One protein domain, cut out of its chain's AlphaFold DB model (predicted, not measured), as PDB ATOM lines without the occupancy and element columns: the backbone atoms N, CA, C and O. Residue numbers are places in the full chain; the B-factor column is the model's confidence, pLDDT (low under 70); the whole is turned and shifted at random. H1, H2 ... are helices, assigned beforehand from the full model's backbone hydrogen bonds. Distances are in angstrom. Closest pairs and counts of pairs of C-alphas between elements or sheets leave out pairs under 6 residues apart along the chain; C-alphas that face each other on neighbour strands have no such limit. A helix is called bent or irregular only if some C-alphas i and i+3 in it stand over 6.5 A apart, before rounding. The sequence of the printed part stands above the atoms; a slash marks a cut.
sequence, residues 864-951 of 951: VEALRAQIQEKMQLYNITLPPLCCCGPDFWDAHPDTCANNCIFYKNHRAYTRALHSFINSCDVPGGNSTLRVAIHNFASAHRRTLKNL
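What this domain is: This is residues 864 to 951 of the 951 residues of the protein "Coiled-coil domain-containing protein 15" of Homo sapiens (UniProt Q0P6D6). Three helices lie side by side with their centres in a triangle: the longest, H3, runs between H1 and H2 and packs on both, while H1 and H2 stay clear of each other. A long loop with no named element, residues 878 to 909, leads from H1 to H2 and folds across the open side of the triangle, opposite H3. H2 and H3 form a helical hairpin, and H1 and H2 each run opposite ways to H3. The printed part has 88 residues with three named helices, in the order H1, H2, H3, and no named strand; its class is all helix, with 47 residues in these helices. It is compact, with a radius of gyration of the C-alphas of 12.9 A, and its C-alphas span 39 by 29 by 22 A along the three main axes.

Where its parts are: The printed part opens with H1, residues 864 to 877, which starts at C-alpha 864 (1.150, -4.243, 5.676) and is 20.1 A from first to last C-alpha. After residues 878 to 909 comes H2, residues 910 to 922, 18.0 A long, beginning at C-alpha 910 (-3.472, -0.734, 18.024). H3, residues 931 to 950, is 29.4 A long and ends at C-alpha 950 (2.468, -11.867, 17.966). No helix is bent or irregular.

How they stand to each other: H1 and H3 touch, and their closest C-alphas are those of Leu 867 and Phe 940, 5.8 A apart. They run opposite ways at a shallow tilt of 23 degrees, with their centres 12.3 A apart. H1 and H2 are apart, with no C-alpha of the one within 8 A of the other. H2 and H3 touch, and their closest C-alphas are those of Thr 914 and Ala 941, 6.0 A apart. This hairpin runs opposite ways at a shallow tilt of 14 degrees, with its centres 10.2 A apart. In H1 and H2 every pair of O i and N i+4 is within hydrogen-bond range; in H3 12 of 16 are.

The domain as a whole: The two C-alphas farthest apart are those of Asn 902 and Gly 928, at 39.7 A. The C-alphas of Val 864 and Leu 951, the first and last printed residues, are 15.7 A apart, and Leu 951 is the chain's last residue. The printed part has no cut. The link from H1 to H2, 32 residues, is long, and its C-alphas lie 7 to 19 A from the mean of all C-alphas. The link from H2 to H3, 8 residues, is short but not tight. The mean pLDDT of the printed part is 77.6, and the model's confidence is low, under 70, in residues 922 to 931 and 945 to 951.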
ATOM      1  N   VAL A 864       2.096  -5.215   5.095       83.91
ATOM      2  CA  VAL A 864       1.150  -4.243   5.676       83.91
ATOM      3  C   VAL A 864       1.247  -2.882   4.972       83.91
ATOM      4  O   VAL A 864       0.220  -2.287   4.639       83.91
ATOM      5  N   GLU A 865       2.460  -2.417   4.671       85.36
ATOM      6  CA  GLU A 865       2.710  -1.186   3.908       85.36
ATOM      7  C   GLU A 865       2.193  -1.284   2.464       85.36
ATOM      8  O   GLU A 865       1.538  -0.360   1.982       85.36
ATOM      9  N   ALA A 866       2.392  -2.421   1.789       88.56
ATOM     10  CA  ALA A 866       1.862  -2.665   0.449       88.56
ATOM     11  C   ALA A 866       0.322  -2.708   0.425       88.56
ATOM     12  O   ALA A 866      -0.294  -2.179  -0.502       88.56
ATOM     13  N   LEU A 867      -0.320  -3.278   1.455       84.60
ATOM     14  CA  LEU A 867      -1.778  -3.211   1.613       84.60
ATOM     15  C   LEU A 867      -2.263  -1.766   1.809       84.60
ATOM     16  O   LEU A 867      -3.225  -1.362   1.157       84.60
ATOM     17  N   ARG A 868      -1.584  -0.974   2.652       84.05
ATOM     18  CA  ARG A 868      -1.868   0.461   2.838       84.05
ATOM     19  C   ARG A 868      -1.755   1.224   1.514       84.05
ATOM     20  O   ARG A 868      -2.699   1.918   1.143       84.05
ATOM     21  N   ALA A 869      -0.659   1.041   0.778       87.01
ATOM     22  CA  ALA A 869      -0.436   1.677  -0.519       87.01
ATOM     23  C   ALA A 869      -1.512   1.289  -1.552       87.01
ATOM     24  O   ALA A 869      -2.071   2.164  -2.209       87.01
ATOM     25  N   GLN A 870      -1.883   0.005  -1.641       84.99
ATOM     26  CA  GLN A 870      -2.935  -0.457  -2.556       84.99
ATOM     27  C   GLN A 870      -4.310   0.156  -2.228       84.99
ATOM     28  O   GLN A 870      -5.113   0.412  -3.126       84.99
ATOM     29  N   ILE A 871      -4.618   0.388  -0.948       80.50
ATOM     30  CA  ILE A 871      -5.861   1.068  -0.557       80.50
ATOM     31  C   ILE A 871      -5.789   2.556  -0.915       80.50
ATOM     32  O   ILE A 871      -6.753   3.080  -1.468       80.50
ATOM     33  N   GLN A 872      -4.660   3.217  -0.644       82.76
ATOM     34  CA  GLN A 872      -4.440   4.624  -0.991       82.76
ATOM     35  C   GLN A 872      -4.580   4.867  -2.502       82.76
ATOM     36  O   GLN A 872      -5.340   5.748  -2.899       82.76
ATOM     37  N   GLU A 873      -3.941   4.043  -3.337       85.13
ATOM     38  CA  GLU A 873      -4.066   4.078  -4.802       85.13
ATOM     39  C   GLU A 873      -5.529   3.919  -5.245       85.13
ATOM     40  O   GLU A 873      -6.062   4.757  -5.972       85.13
ATOM     41  N   LYS A 874      -6.229   2.886  -4.753       81.09
ATOM     42  CA  LYS A 874      -7.649   2.677  -5.075       81.09
ATOM     43  C   LYS A 874      -8.514   3.863  -4.645       81.09
ATOM     44  O   LYS A 874      -9.392   4.270  -5.396       81.09
ATOM     45  N   MET A 875      -8.286   4.438  -3.465       79.13
ATOM     46  CA  MET A 875      -9.057   5.594  -2.991       79.13
ATOM     47  C   MET A 875      -8.802   6.850  -3.828       79.13
ATOM     48  O   MET A 875      -9.756   7.569  -4.119       79.13
ATOM     49  N   GLN A 876      -7.573   7.059  -4.307       81.80
ATOM     50  CA  GLN A 876      -7.260   8.105  -5.286       81.80
ATOM     51  C   GLN A 876      -7.989   7.867  -6.621       81.80
ATOM     52  O   GLN A 876      -8.622   8.788  -7.129       81.80
ATOM     53  N   LEU A 877      -7.998   6.633  -7.145       82.48
ATOM     54  CA  LEU A 877      -8.716   6.281  -8.383       82.48
ATOM     55  C   LEU A 877     -10.233   6.540  -8.307       82.48
ATOM     56  O   LEU A 877     -10.841   6.907  -9.310       82.48
ATOM     57  N   TYR A 878     -10.844   6.389  -7.127       75.67
ATOM     58  CA  TYR A 878     -12.261   6.700  -6.901       75.67
ATOM     59  C   TYR A 878     -12.521   8.142  -6.413       75.67
ATOM     60  O   TYR A 878     -13.665   8.474  -6.117       75.67
ATOM     61  N   ASN A 879     -11.493   9.000  -6.329       78.96
ATOM     62  CA  ASN A 879     -11.555  10.354  -5.749       78.96
ATOM     63  C   ASN A 879     -12.157  10.405  -4.325       78.96
ATOM     64  O   ASN A 879     -12.810  11.375  -3.942       78.96
ATOM     65  N   ILE A 880     -11.935   9.359  -3.524       75.13
ATOM     66  CA  ILE A 880     -12.445   9.251  -2.155       75.13
ATOM     67  C   ILE A 880     -11.447   9.910  -1.196       75.13
ATOM     68  O   ILE A 880     -10.447   9.304  -0.806       75.13
ATOM     69  N   THR A 881     -11.729  11.148  -0.791       78.56
ATOM     70  CA  THR A 881     -11.039  11.811   0.323       78.56
ATOM     71  C   THR A 881     -11.668  11.404   1.655       78.56
ATOM     72  O   THR A 881     -12.890  11.345   1.793       78.56
ATOM     73  N   LEU A 882     -10.830  11.099   2.648       76.09
ATOM     74  CA  LEU A 882     -11.261  10.661   3.978       76.09
ATOM     75  C   LEU A 882     -10.868  11.701   5.038       76.09
ATOM     76  O   LEU A 882      -9.750  12.217   4.970       76.09
ATOM     77  N   PRO A 883     -11.721  11.988   6.040       81.89
ATOM     78  CA  PRO A 883     -11.343  12.847   7.160       81.89
ATOM     79  C   PRO A 883     -10.244  12.186   8.017       81.89
ATOM     80  O   PRO A 883     -10.226  10.958   8.137       81.89
ATOM     81  N   PRO A 884      -9.344  12.960   8.649       85.87
ATOM     82  CA  PRO A 884      -8.305  12.409   9.515       85.87
ATOM     83  C   PRO A 884      -8.902  11.648  10.706       85.87
ATOM     84  O   PRO A 884      -9.749  12.172  11.428       85.87
ATOM     85  N   LEU A 885      -8.424  10.421  10.953       84.99
ATOM     86  CA  LEU A 885      -8.871   9.594  12.088       84.99
ATOM     87  C   LEU A 885      -8.531  10.224  13.450       84.99
ATOM     88  O   LEU A 885      -9.192   9.936  14.446       84.99
ATOM     89  N   CYS A 886      -7.486  11.052  13.514       88.28
ATOM     90  CA  CYS A 886      -7.091  11.792  14.709       88.28
ATOM     91  C   CYS A 886      -6.333  13.070  14.337       88.28
ATOM     92  O   CYS A 886      -5.727  13.149  13.272       88.28
ATOM     93  N   CYS A 887      -6.272  14.030  15.259       86.09
ATOM     94  CA  CYS A 887      -5.621  15.330  15.062       86.09
ATOM     95  C   CYS A 887      -4.073  15.289  15.001       86.09
ATOM     96  O   CYS A 887      -3.436  16.314  15.226       86.09
ATOM     97  N   CYS A 888      -3.449  14.127  14.765       87.95
ATOM     98  CA  CYS A 888      -1.989  13.993  14.663       87.95
ATOM     99  C   CYS A 888      -1.434  14.283  13.259       87.95
ATOM    100  O   CYS A 888      -0.232  14.495  13.135       87.95
ATOM    101  N   GLY A 889      -2.283  14.320  12.230       83.67
ATOM    102  CA  GLY A 889      -1.913  14.698  10.868       83.67
ATOM    103  C   GLY A 889      -3.137  15.110  10.041       83.67
ATOM    104  O   GLY A 889      -4.267  14.906  10.497       83.67
ATOM    105  N   PRO A 890      -2.937  15.754   8.877       82.85
ATOM    106  CA  PRO A 890      -4.023  16.168   7.990       82.85
ATOM    107  C   PRO A 890      -4.773  14.995   7.342       82.85
ATOM    108  O   PRO A 890      -5.978  15.116   7.124       82.85
ATOM    109  N   ASP A 891      -4.099  13.875   7.057       82.80
ATOM    110  CA  ASP A 891      -4.674  12.764   6.299       82.80
ATOM    111  C   ASP A 891      -5.142  11.618   7.211       82.80
ATOM    112  O   ASP A 891      -4.550  11.305   8.245       82.80
ATOM    113  N   PHE A 892      -6.179  10.894   6.773       84.26
ATOM    114  CA  PHE A 892      -6.668   9.650   7.402       84.26
ATOM    115  C   PHE A 892      -5.552   8.646   7.740       84.26
ATOM    116  O   PHE A 892      -5.624   7.941   8.746       84.26
ATOM    117  N   TRP A 893      -4.510   8.607   6.908       80.84
ATOM    118  CA  TRP A 893      -3.401   7.658   6.987       80.84
ATOM    119  C   TRP A 893      -2.270   8.075   7.942       80.84
ATOM    120  O   TRP A 893      -1.395   7.255   8.230       80.84
ATOM    121  N   ASP A 894      -2.278   9.308   8.454       83.11
ATOM    122  CA  ASP A 894      -1.264   9.794   9.405       83.11
ATOM    123  C   ASP A 894      -1.488   9.250  10.821       83.11
ATOM    124  O   ASP A 894      -0.571   9.203  11.645       83.11
ATOM    125  N   ALA A 895      -2.707   8.780  11.102       82.59
ATOM    126  CA  ALA A 895      -2.997   8.004  12.294       82.59
ATOM    127  C   ALA A 895      -2.294   6.639  12.215       82.59
ATOM    128  O   ALA A 895      -2.665   5.782  11.409       82.59
ATOM    129  N   HIS A 896      -1.314   6.415  13.090       82.32
ATOM    130  CA  HIS A 896      -0.735   5.102  13.363       82.32
ATOM    131  C   HIS A 896      -0.343   5.011  14.850       82.32
ATOM    132  O   HIS A 896       0.190   5.984  15.387       82.32
ATOM    133  N   PRO A 897      -0.574   3.879  15.547       83.85
ATOM    134  CA  PRO A 897      -0.372   3.789  16.998       83.85
ATOM    135  C   PRO A 897       1.023   4.174  17.498       83.85
ATOM    136  O   PRO A 897       1.153   4.690  18.607       83.85
ATOM    137  N   ASP A 898       2.045   3.954  16.673       83.51
ATOM    138  CA  ASP A 898       3.448   4.215  17.008       83.51
ATOM    139  C   ASP A 898       3.919   5.638  16.648       83.51
ATOM    140  O   ASP A 898       4.949   6.080  17.155       83.51
ATOM    141  N   THR A 899       3.178   6.367  15.800       86.25
ATOM    142  CA  THR A 899       3.520   7.737  15.354       86.25
ATOM    143  C   THR A 899       2.604   8.815  15.932       86.25
ATOM    144  O   THR A 899       2.987   9.984  15.977       86.25
ATOM    145  N   CYS A 900       1.398   8.453  16.380       88.50
ATOM    146  CA  CYS A 900       0.482   9.380  17.033       88.50
ATOM    147  C   CYS A 900       1.122  10.034  18.271       88.50
ATOM    148  O   CYS A 900       1.868   9.406  19.020       88.50
ATOM    149  N   ALA A 901       0.776  11.297  18.532       89.79
ATOM    150  CA  ALA A 901       1.208  11.990  19.742       89.79
ATOM    151  C   ALA A 901       0.675  11.291  21.007       89.79
ATOM    152  O   ALA A 901      -0.433  10.757  20.998       89.79
ATOM    153  N   ASN A 902       1.411  11.376  22.121       88.61
ATOM    154  CA  ASN A 902       1.099  10.697  23.392       88.61
ATOM    155  C   ASN A 902      -0.326  10.953  23.939       88.61
ATOM    156  O   ASN A 902      -0.852  10.140  24.691       88.61
ATOM    157  N   ASN A 903      -0.958  12.064  23.551       88.32
ATOM    158  CA  ASN A 903      -2.308  12.446  23.980       88.32
ATOM    159  C   ASN A 903      -3.420  11.925  23.037       88.32
ATOM    160  O   ASN A 903      -4.586  12.273  23.208       88.32
ATOM    161  N   CYS A 904      -3.077  11.145  22.009       90.28
ATOM    162  CA  CYS A 904      -4.018  10.592  21.038       90.28
ATOM    163  C   CYS A 904      -4.591   9.248  21.504       90.28
ATOM    164  O   CYS A 904      -3.851   8.374  21.949       90.28
ATOM    165  N   ILE A 905      -5.891   9.035  21.275       89.39
ATOM    166  CA  ILE A 905      -6.618   7.787  21.571       89.39
ATOM    167  C   ILE A 905      -6.031   6.523  20.913       89.39
ATOM    168  O   ILE A 905      -6.346   5.410  21.334       89.39
ATOM    169  N   PHE A 906      -5.193   6.675  19.882       88.75
ATOM    170  CA  PHE A 906      -4.531   5.563  19.196       88.75
ATOM    171  C   PHE A 906      -3.096   5.310  19.656       88.75
ATOM    172  O   PHE A 906      -2.562   4.257  19.316       88.75
ATOM    173  N   TYR A 907      -2.469   6.217  20.416       88.78
ATOM    174  CA  TYR A 907      -1.071   6.067  20.826       88.78
ATOM    175  C   TYR A 907      -0.866   4.772  21.621       88.78
ATOM    176  O   TYR A 907      -1.513   4.558  22.645       88.78
ATOM    177  N   LYS A 908       0.001   3.883  21.113       86.47
ATOM    178  CA  LYS A 908       0.227   2.511  21.619       86.47
ATOM    179  C   LYS A 908      -1.046   1.654  21.750       86.47
ATOM    180  O   LYS A 908      -1.032   0.601  22.379       86.47
ATOM    181  N   ASN A 909      -2.147   2.067  21.121       85.94
ATOM    182  CA  ASN A 909      -3.449   1.415  21.196       85.94
ATOM    183  C   ASN A 909      -3.889   0.918  19.812       85.94
ATOM    184  O   ASN A 909      -4.886   1.358  19.231       85.94
ATOM    185  N   HIS A 910      -3.149  -0.067  19.290       83.27
ATOM    186  CA  HIS A 910      -3.472  -0.734  18.024       83.27
ATOM    187  C   HIS A 910      -4.894  -1.334  18.027       83.27
ATOM    188  O   HIS A 910      -5.498  -1.489  16.966       83.27
ATOM    189  N   ARG A 911      -5.469  -1.641  19.203       85.34
ATOM    190  CA  ARG A 911      -6.834  -2.178  19.348       85.34
ATOM    191  C   ARG A 911      -7.892  -1.107  19.077       85.34
ATOM    192  O   ARG A 911      -8.849  -1.388  18.357       85.34
ATOM    193  N   ALA A 912      -7.721   0.104  19.609       86.71
ATOM    194  CA  ALA A 912      -8.567   1.254  19.288       86.71
ATOM    195  C   ALA A 912      -8.425   1.649  17.812       86.71
ATOM    196  O   ALA A 912      -9.434   1.825  17.136       86.71
ATOM    197  N   TYR A 913      -7.196   1.681  17.289       86.56
ATOM    198  CA  TYR A 913      -6.925   1.981  15.880       86.56
ATOM    199  C   TYR A 913      -7.596   0.982  14.924       86.56
ATOM    200  O   TYR A 913      -8.361   1.376  14.047       86.56
ATOM    201  N   THR A 914      -7.410  -0.322  15.152       83.07
ATOM    202  CA  THR A 914      -8.031  -1.383  14.334       83.07
ATOM    203  C   THR A 914      -9.563  -1.345  14.415       83.07
ATOM    204  O   THR A 914     -10.238  -1.587  13.416       83.07
ATOM    205  N   ARG A 915     -10.135  -0.998  15.581       85.57
ATOM    206  CA  ARG A 915     -11.586  -0.780  15.745       85.57
ATOM    207  C   ARG A 915     -12.082   0.443  14.973       85.57
ATOM    208  O   ARG A 915     -13.113   0.339  14.314       85.57
ATOM    209  N   ALA A 916     -11.376   1.572  15.053       86.25
ATOM    210  CA  ALA A 916     -11.738   2.806  14.359       86.25
ATOM    211  C   ALA A 916     -11.687   2.619  12.838       86.25
ATOM    212  O   ALA A 916     -12.669   2.921  12.166       86.25
ATOM    213  N   LEU A 917     -10.612   1.999  12.329       81.43
ATOM    214  CA  LEU A 917     -10.515   1.529  10.947       81.43
ATOM    215  C   LEU A 917     -11.738   0.678  10.575       81.43
ATOM    216  O   LEU A 917     -12.533   1.076   9.730       81.43
ATOM    217  N   HIS A 918     -11.933  -0.470  11.229       79.19
ATOM    218  CA  HIS A 918     -13.002  -1.411  10.880       79.19
ATOM    219  C   HIS A 918     -14.405  -0.776  10.927       79.19
ATOM    220  O   HIS A 918     -15.238  -1.064  10.073       79.19
ATOM    221  N   SER A 919     -14.663   0.124  11.881       81.89
ATOM    222  CA  SER A 919     -15.945   0.838  11.990       81.89
ATOM    223  C   SER A 919     -16.140   1.837  10.851       81.89
ATOM    224  O   SER A 919     -17.166   1.793  10.177       81.89
ATOM    225  N   PHE A 920     -15.135   2.681  10.586       75.13
ATOM    226  CA  PHE A 920     -15.157   3.646   9.486       75.13
ATOM    227  C   PHE A 920     -15.391   2.945   8.143       75.13
ATOM    228  O   PHE A 920     -16.278   3.304   7.374       75.13
ATOM    229  N   ILE A 921     -14.643   1.874   7.907       70.25
ATOM    230  CA  ILE A 921     -14.606   1.130   6.646       70.25
ATOM    231  C   ILE A 921     -15.920   0.378   6.388       70.25
ATOM    232  O   ILE A 921     -16.346   0.272   5.239       70.25
ATOM    233  N   ASN A 922     -16.605  -0.072   7.444       69.65
ATOM    234  CA  ASN A 922     -17.949  -0.641   7.339       69.65
ATOM    235  C   ASN A 922     -19.043   0.423   7.141       69.65
ATOM    236  O   ASN A 922     -20.098   0.087   6.616       69.65
ATOM    237  N   SER A 923     -18.799   1.687   7.515       69.07
ATOM    238  CA  SER A 923     -19.703   2.817   7.223       69.07
ATOM    239  C   SER A 923     -19.509   3.436   5.829       69.07
ATOM    240  O   SER A 923     -20.281   4.301   5.424       69.07
ATOM    241  N   CYS A 924     -18.498   2.998   5.068       63.34
ATOM    242  CA  CYS A 924     -18.265   3.453   3.698       63.34
ATOM    243  C   CYS A 924     -19.231   2.791   2.697       63.34
ATOM    244  O   CYS A 924     -18.845   1.891   1.940       63.34
ATOM    245  N   ASP A 925     -20.471   3.279   2.639       57.16
ATOM    246  CA  ASP A 925     -21.418   2.968   1.562       57.16
ATOM    247  C   ASP A 925     -21.019   3.663   0.250       57.16
ATOM    248  O   ASP A 925     -21.599   4.655  -0.182       57.16
ATOM    249  N   VAL A 926     -19.988   3.118  -0.401       56.68
ATOM    250  CA  VAL A 926     -19.560   3.524  -1.746       56.68
ATOM    251  C   VAL A 926     -20.502   2.892  -2.784       56.68
ATOM    252  O   VAL A 926     -20.502   1.659  -2.914       56.68
ATOM    253  N   PRO A 927     -21.294   3.676  -3.545       50.83
ATOM    254  CA  PRO A 927     -22.228   3.122  -4.522       50.83
ATOM    255  C   PRO A 927     -21.501   2.464  -5.702       50.83
ATOM    256  O   PRO A 927     -20.513   2.997  -6.195       50.83
ATOM    257  N   GLY A 928     -22.026   1.334  -6.188       48.01
ATOM    258  CA  GLY A 928     -21.710   0.780  -7.515       48.01
ATOM    259  C   GLY A 928     -20.254   0.347  -7.775       48.01
ATOM    260  O   GLY A 928     -19.448   1.113  -8.285       48.01
ATOM    261  N   GLY A 929     -19.949  -0.940  -7.556       54.48
ATOM    262  CA  GLY A 929     -18.787  -1.616  -8.169       54.48
ATOM    263  C   GLY A 929     -17.581  -1.907  -7.266       54.48
ATOM    264  O   GLY A 929     -16.693  -2.657  -7.659       54.48
ATOM    265  N   ASN A 930     -17.542  -1.388  -6.035       58.78
ATOM    266  CA  ASN A 930     -16.290  -1.301  -5.269       58.78
ATOM    267  C   ASN A 930     -15.977  -2.471  -4.298       58.78
ATOM    268  O   ASN A 930     -15.494  -2.276  -3.179       58.78
ATOM    269  N   SER A 931     -16.252  -3.717  -4.702       69.29
ATOM    270  CA  SER A 931     -15.945  -4.918  -3.895       69.29
ATOM    271  C   SER A 931     -14.439  -5.086  -3.640       69.29
ATOM    272  O   SER A 931     -14.023  -5.376  -2.517       69.29
ATOM    273  N   THR A 932     -13.612  -4.822  -4.653       73.38
ATOM    274  CA  THR A 932     -12.142  -4.949  -4.628       73.38
ATOM    275  C   THR A 932     -11.447  -3.947  -3.694       73.38
ATOM    276  O   THR A 932     -10.301  -4.173  -3.289       73.38
ATOM    277  N   LEU A 933     -12.119  -2.847  -3.331       71.81
ATOM    278  CA  LEU A 933     -11.677  -1.937  -2.272       71.81
ATOM    279  C   LEU A 933     -12.064  -2.492  -0.898       71.81
ATOM    280  O   LEU A 933     -11.178  -2.697  -0.072       71.81
ATOM    281  N   ARG A 934     -13.341  -2.843  -0.673       72.23
ATOM    282  CA  ARG A 934     -13.798  -3.410   0.614       72.23
ATOM    283  C   ARG A 934     -12.999  -4.654   1.037       72.23
ATOM    284  O   ARG A 934     -12.600  -4.743   2.195       72.23
ATOM    285  N   VAL A 935     -12.665  -5.552   0.105       76.84
ATOM    286  CA  VAL A 935     -11.802  -6.722   0.376       76.84
ATOM    287  C   VAL A 935     -10.370  -6.320   0.752       76.84
ATOM    288  O   VAL A 935      -9.836  -6.822   1.738       76.84
ATOM    289  N   ALA A 936      -9.742  -5.400   0.010       75.80
ATOM    290  CA  ALA A 936      -8.377  -4.957   0.309       75.80
ATOM    291  C   ALA A 936      -8.279  -4.300   1.694       75.80
ATOM    292  O   ALA A 936      -7.349  -4.577   2.452       75.80
ATOM    293  N   ILE A 937      -9.281  -3.498   2.058       70.11
ATOM    294  CA  ILE A 937      -9.318  -2.845   3.363       70.11
ATOM    295  C   ILE A 937      -9.604  -3.841   4.498       70.11
ATOM    296  O   ILE A 937      -8.949  -3.781   5.540       70.11
ATOM    297  N   HIS A 938     -10.516  -4.800   4.302       75.63
ATOM    298  CA  HIS A 938     -10.737  -5.873   5.276       75.63
ATOM    299  C   HIS A 938      -9.447  -6.670   5.542       75.63
ATOM    300  O   HIS A 938      -9.143  -6.995   6.694       75.63
ATOM    301  N   ASN A 939      -8.645  -6.929   4.503       81.06
ATOM    302  CA  ASN A 939      -7.346  -7.591   4.638       81.06
ATOM    303  C   ASN A 939      -6.348  -6.743   5.448       81.06
ATOM    304  O   ASN A 939      -5.685  -7.281   6.330       81.06
ATOM    305  N   PHE A 940      -6.286  -5.427   5.223       79.36
ATOM    306  CA  PHE A 940      -5.435  -4.504   5.990       79.36
ATOM    307  C   PHE A 940      -5.820  -4.427   7.477       79.36
ATOM    308  O   PHE A 940      -4.963  -4.578   8.351       79.36
ATOM    309  N   ALA A 941      -7.114  -4.292   7.788       74.10
ATOM    310  CA  ALA A 941      -7.601  -4.324   9.170       74.10
ATOM    311  C   ALA A 941      -7.344  -5.691   9.841       74.10
ATOM    312  O   ALA A 941      -6.979  -5.755  11.018       74.10
ATOM    313  N   SER A 942      -7.470  -6.787   9.086       77.30
ATOM    314  CA  SER A 942      -7.149  -8.143   9.555       77.30
ATOM    315  C   SER A 942      -5.650  -8.345   9.802       77.30
ATOM    316  O   SER A 942      -5.283  -9.042  10.747       77.30
ATOM    317  N   ALA A 943      -4.783  -7.716   9.001       76.62
ATOM    318  CA  ALA A 943      -3.339  -7.739   9.201       76.62
ATOM    319  C   ALA A 943      -2.958  -7.018  10.504       76.62
ATOM    320  O   ALA A 943      -2.412  -7.650  11.401       76.62
ATOM    321  N   HIS A 944      -3.363  -5.758  10.709       70.54
ATOM    322  CA  HIS A 944      -3.095  -5.059  11.979       70.54
ATOM    323  C   HIS A 944      -3.652  -5.794  13.216       70.54
ATOM    324  O   HIS A 944      -3.035  -5.765  14.283       70.54
ATOM    325  N   ARG A 945      -4.767  -6.532  13.079       69.44
ATOM    326  CA  ARG A 945      -5.298  -7.401  14.147       69.44
ATOM    327  C   ARG A 945      -4.410  -8.617  14.460       69.44
ATOM    328  O   ARG A 945      -4.451  -9.094  15.591       69.44
ATOM    329  N   ARG A 946      -3.629  -9.125  13.498       65.90
ATOM    330  CA  ARG A 946      -2.652 -10.214  13.702       65.90
ATOM    331  C   ARG A 946      -1.378  -9.722  14.393       65.90
ATOM    332  O   ARG A 946      -0.850 -10.443  15.230       65.90
ATOM    333  N   THR A 947      -0.939  -8.486  14.141       62.81
ATOM    334  CA  THR A 947       0.214  -7.885  14.847       62.81
ATOM    335  C   THR A 947       0.008  -7.902  16.370       62.81
ATOM    336  O   THR A 947       0.911  -8.262  17.112       62.81
ATOM    337  N   LEU A 948      -1.224  -7.629  16.818       54.63
ATOM    338  CA  LEU A 948      -1.695  -7.685  18.214       54.63
ATOM    339  C   LEU A 948      -1.766  -9.087  18.862       54.63
ATOM    340  O   LEU A 948      -2.262  -9.200  19.982       54.63
ATOM    341  N   LYS A 949      -1.375 -10.154  18.156       53.32
ATOM    342  CA  LYS A 949      -1.293 -11.523  18.701       53.32
ATOM    343  C   LYS A 949       0.137 -12.066  18.786       53.32
ATOM    344  O   LYS A 949       0.346 -13.091  19.428       53.32
ATOM    345  N   ASN A 950       1.081 -11.411  18.112       49.75
ATOM    346  CA  ASN A 950       2.468 -11.867  17.966       49.75
ATOM    347  C   ASN A 950       3.467 -10.949  18.707       49.75
ATOM    348  O   ASN A 950       4.674 -11.193  18.652       49.75
ATOM    349  N   LEU A 951       2.933  -9.915  19.370       40.48
ATOM    350  CA  LEU A 951       3.515  -9.087  20.426       40.48
ATOM    351  C   LEU A 951       2.747  -9.411  21.719       40.48
ATOM    352  O   LEU A 951       3.404  -9.720  22.733       40.48
TER     353      LEU A 951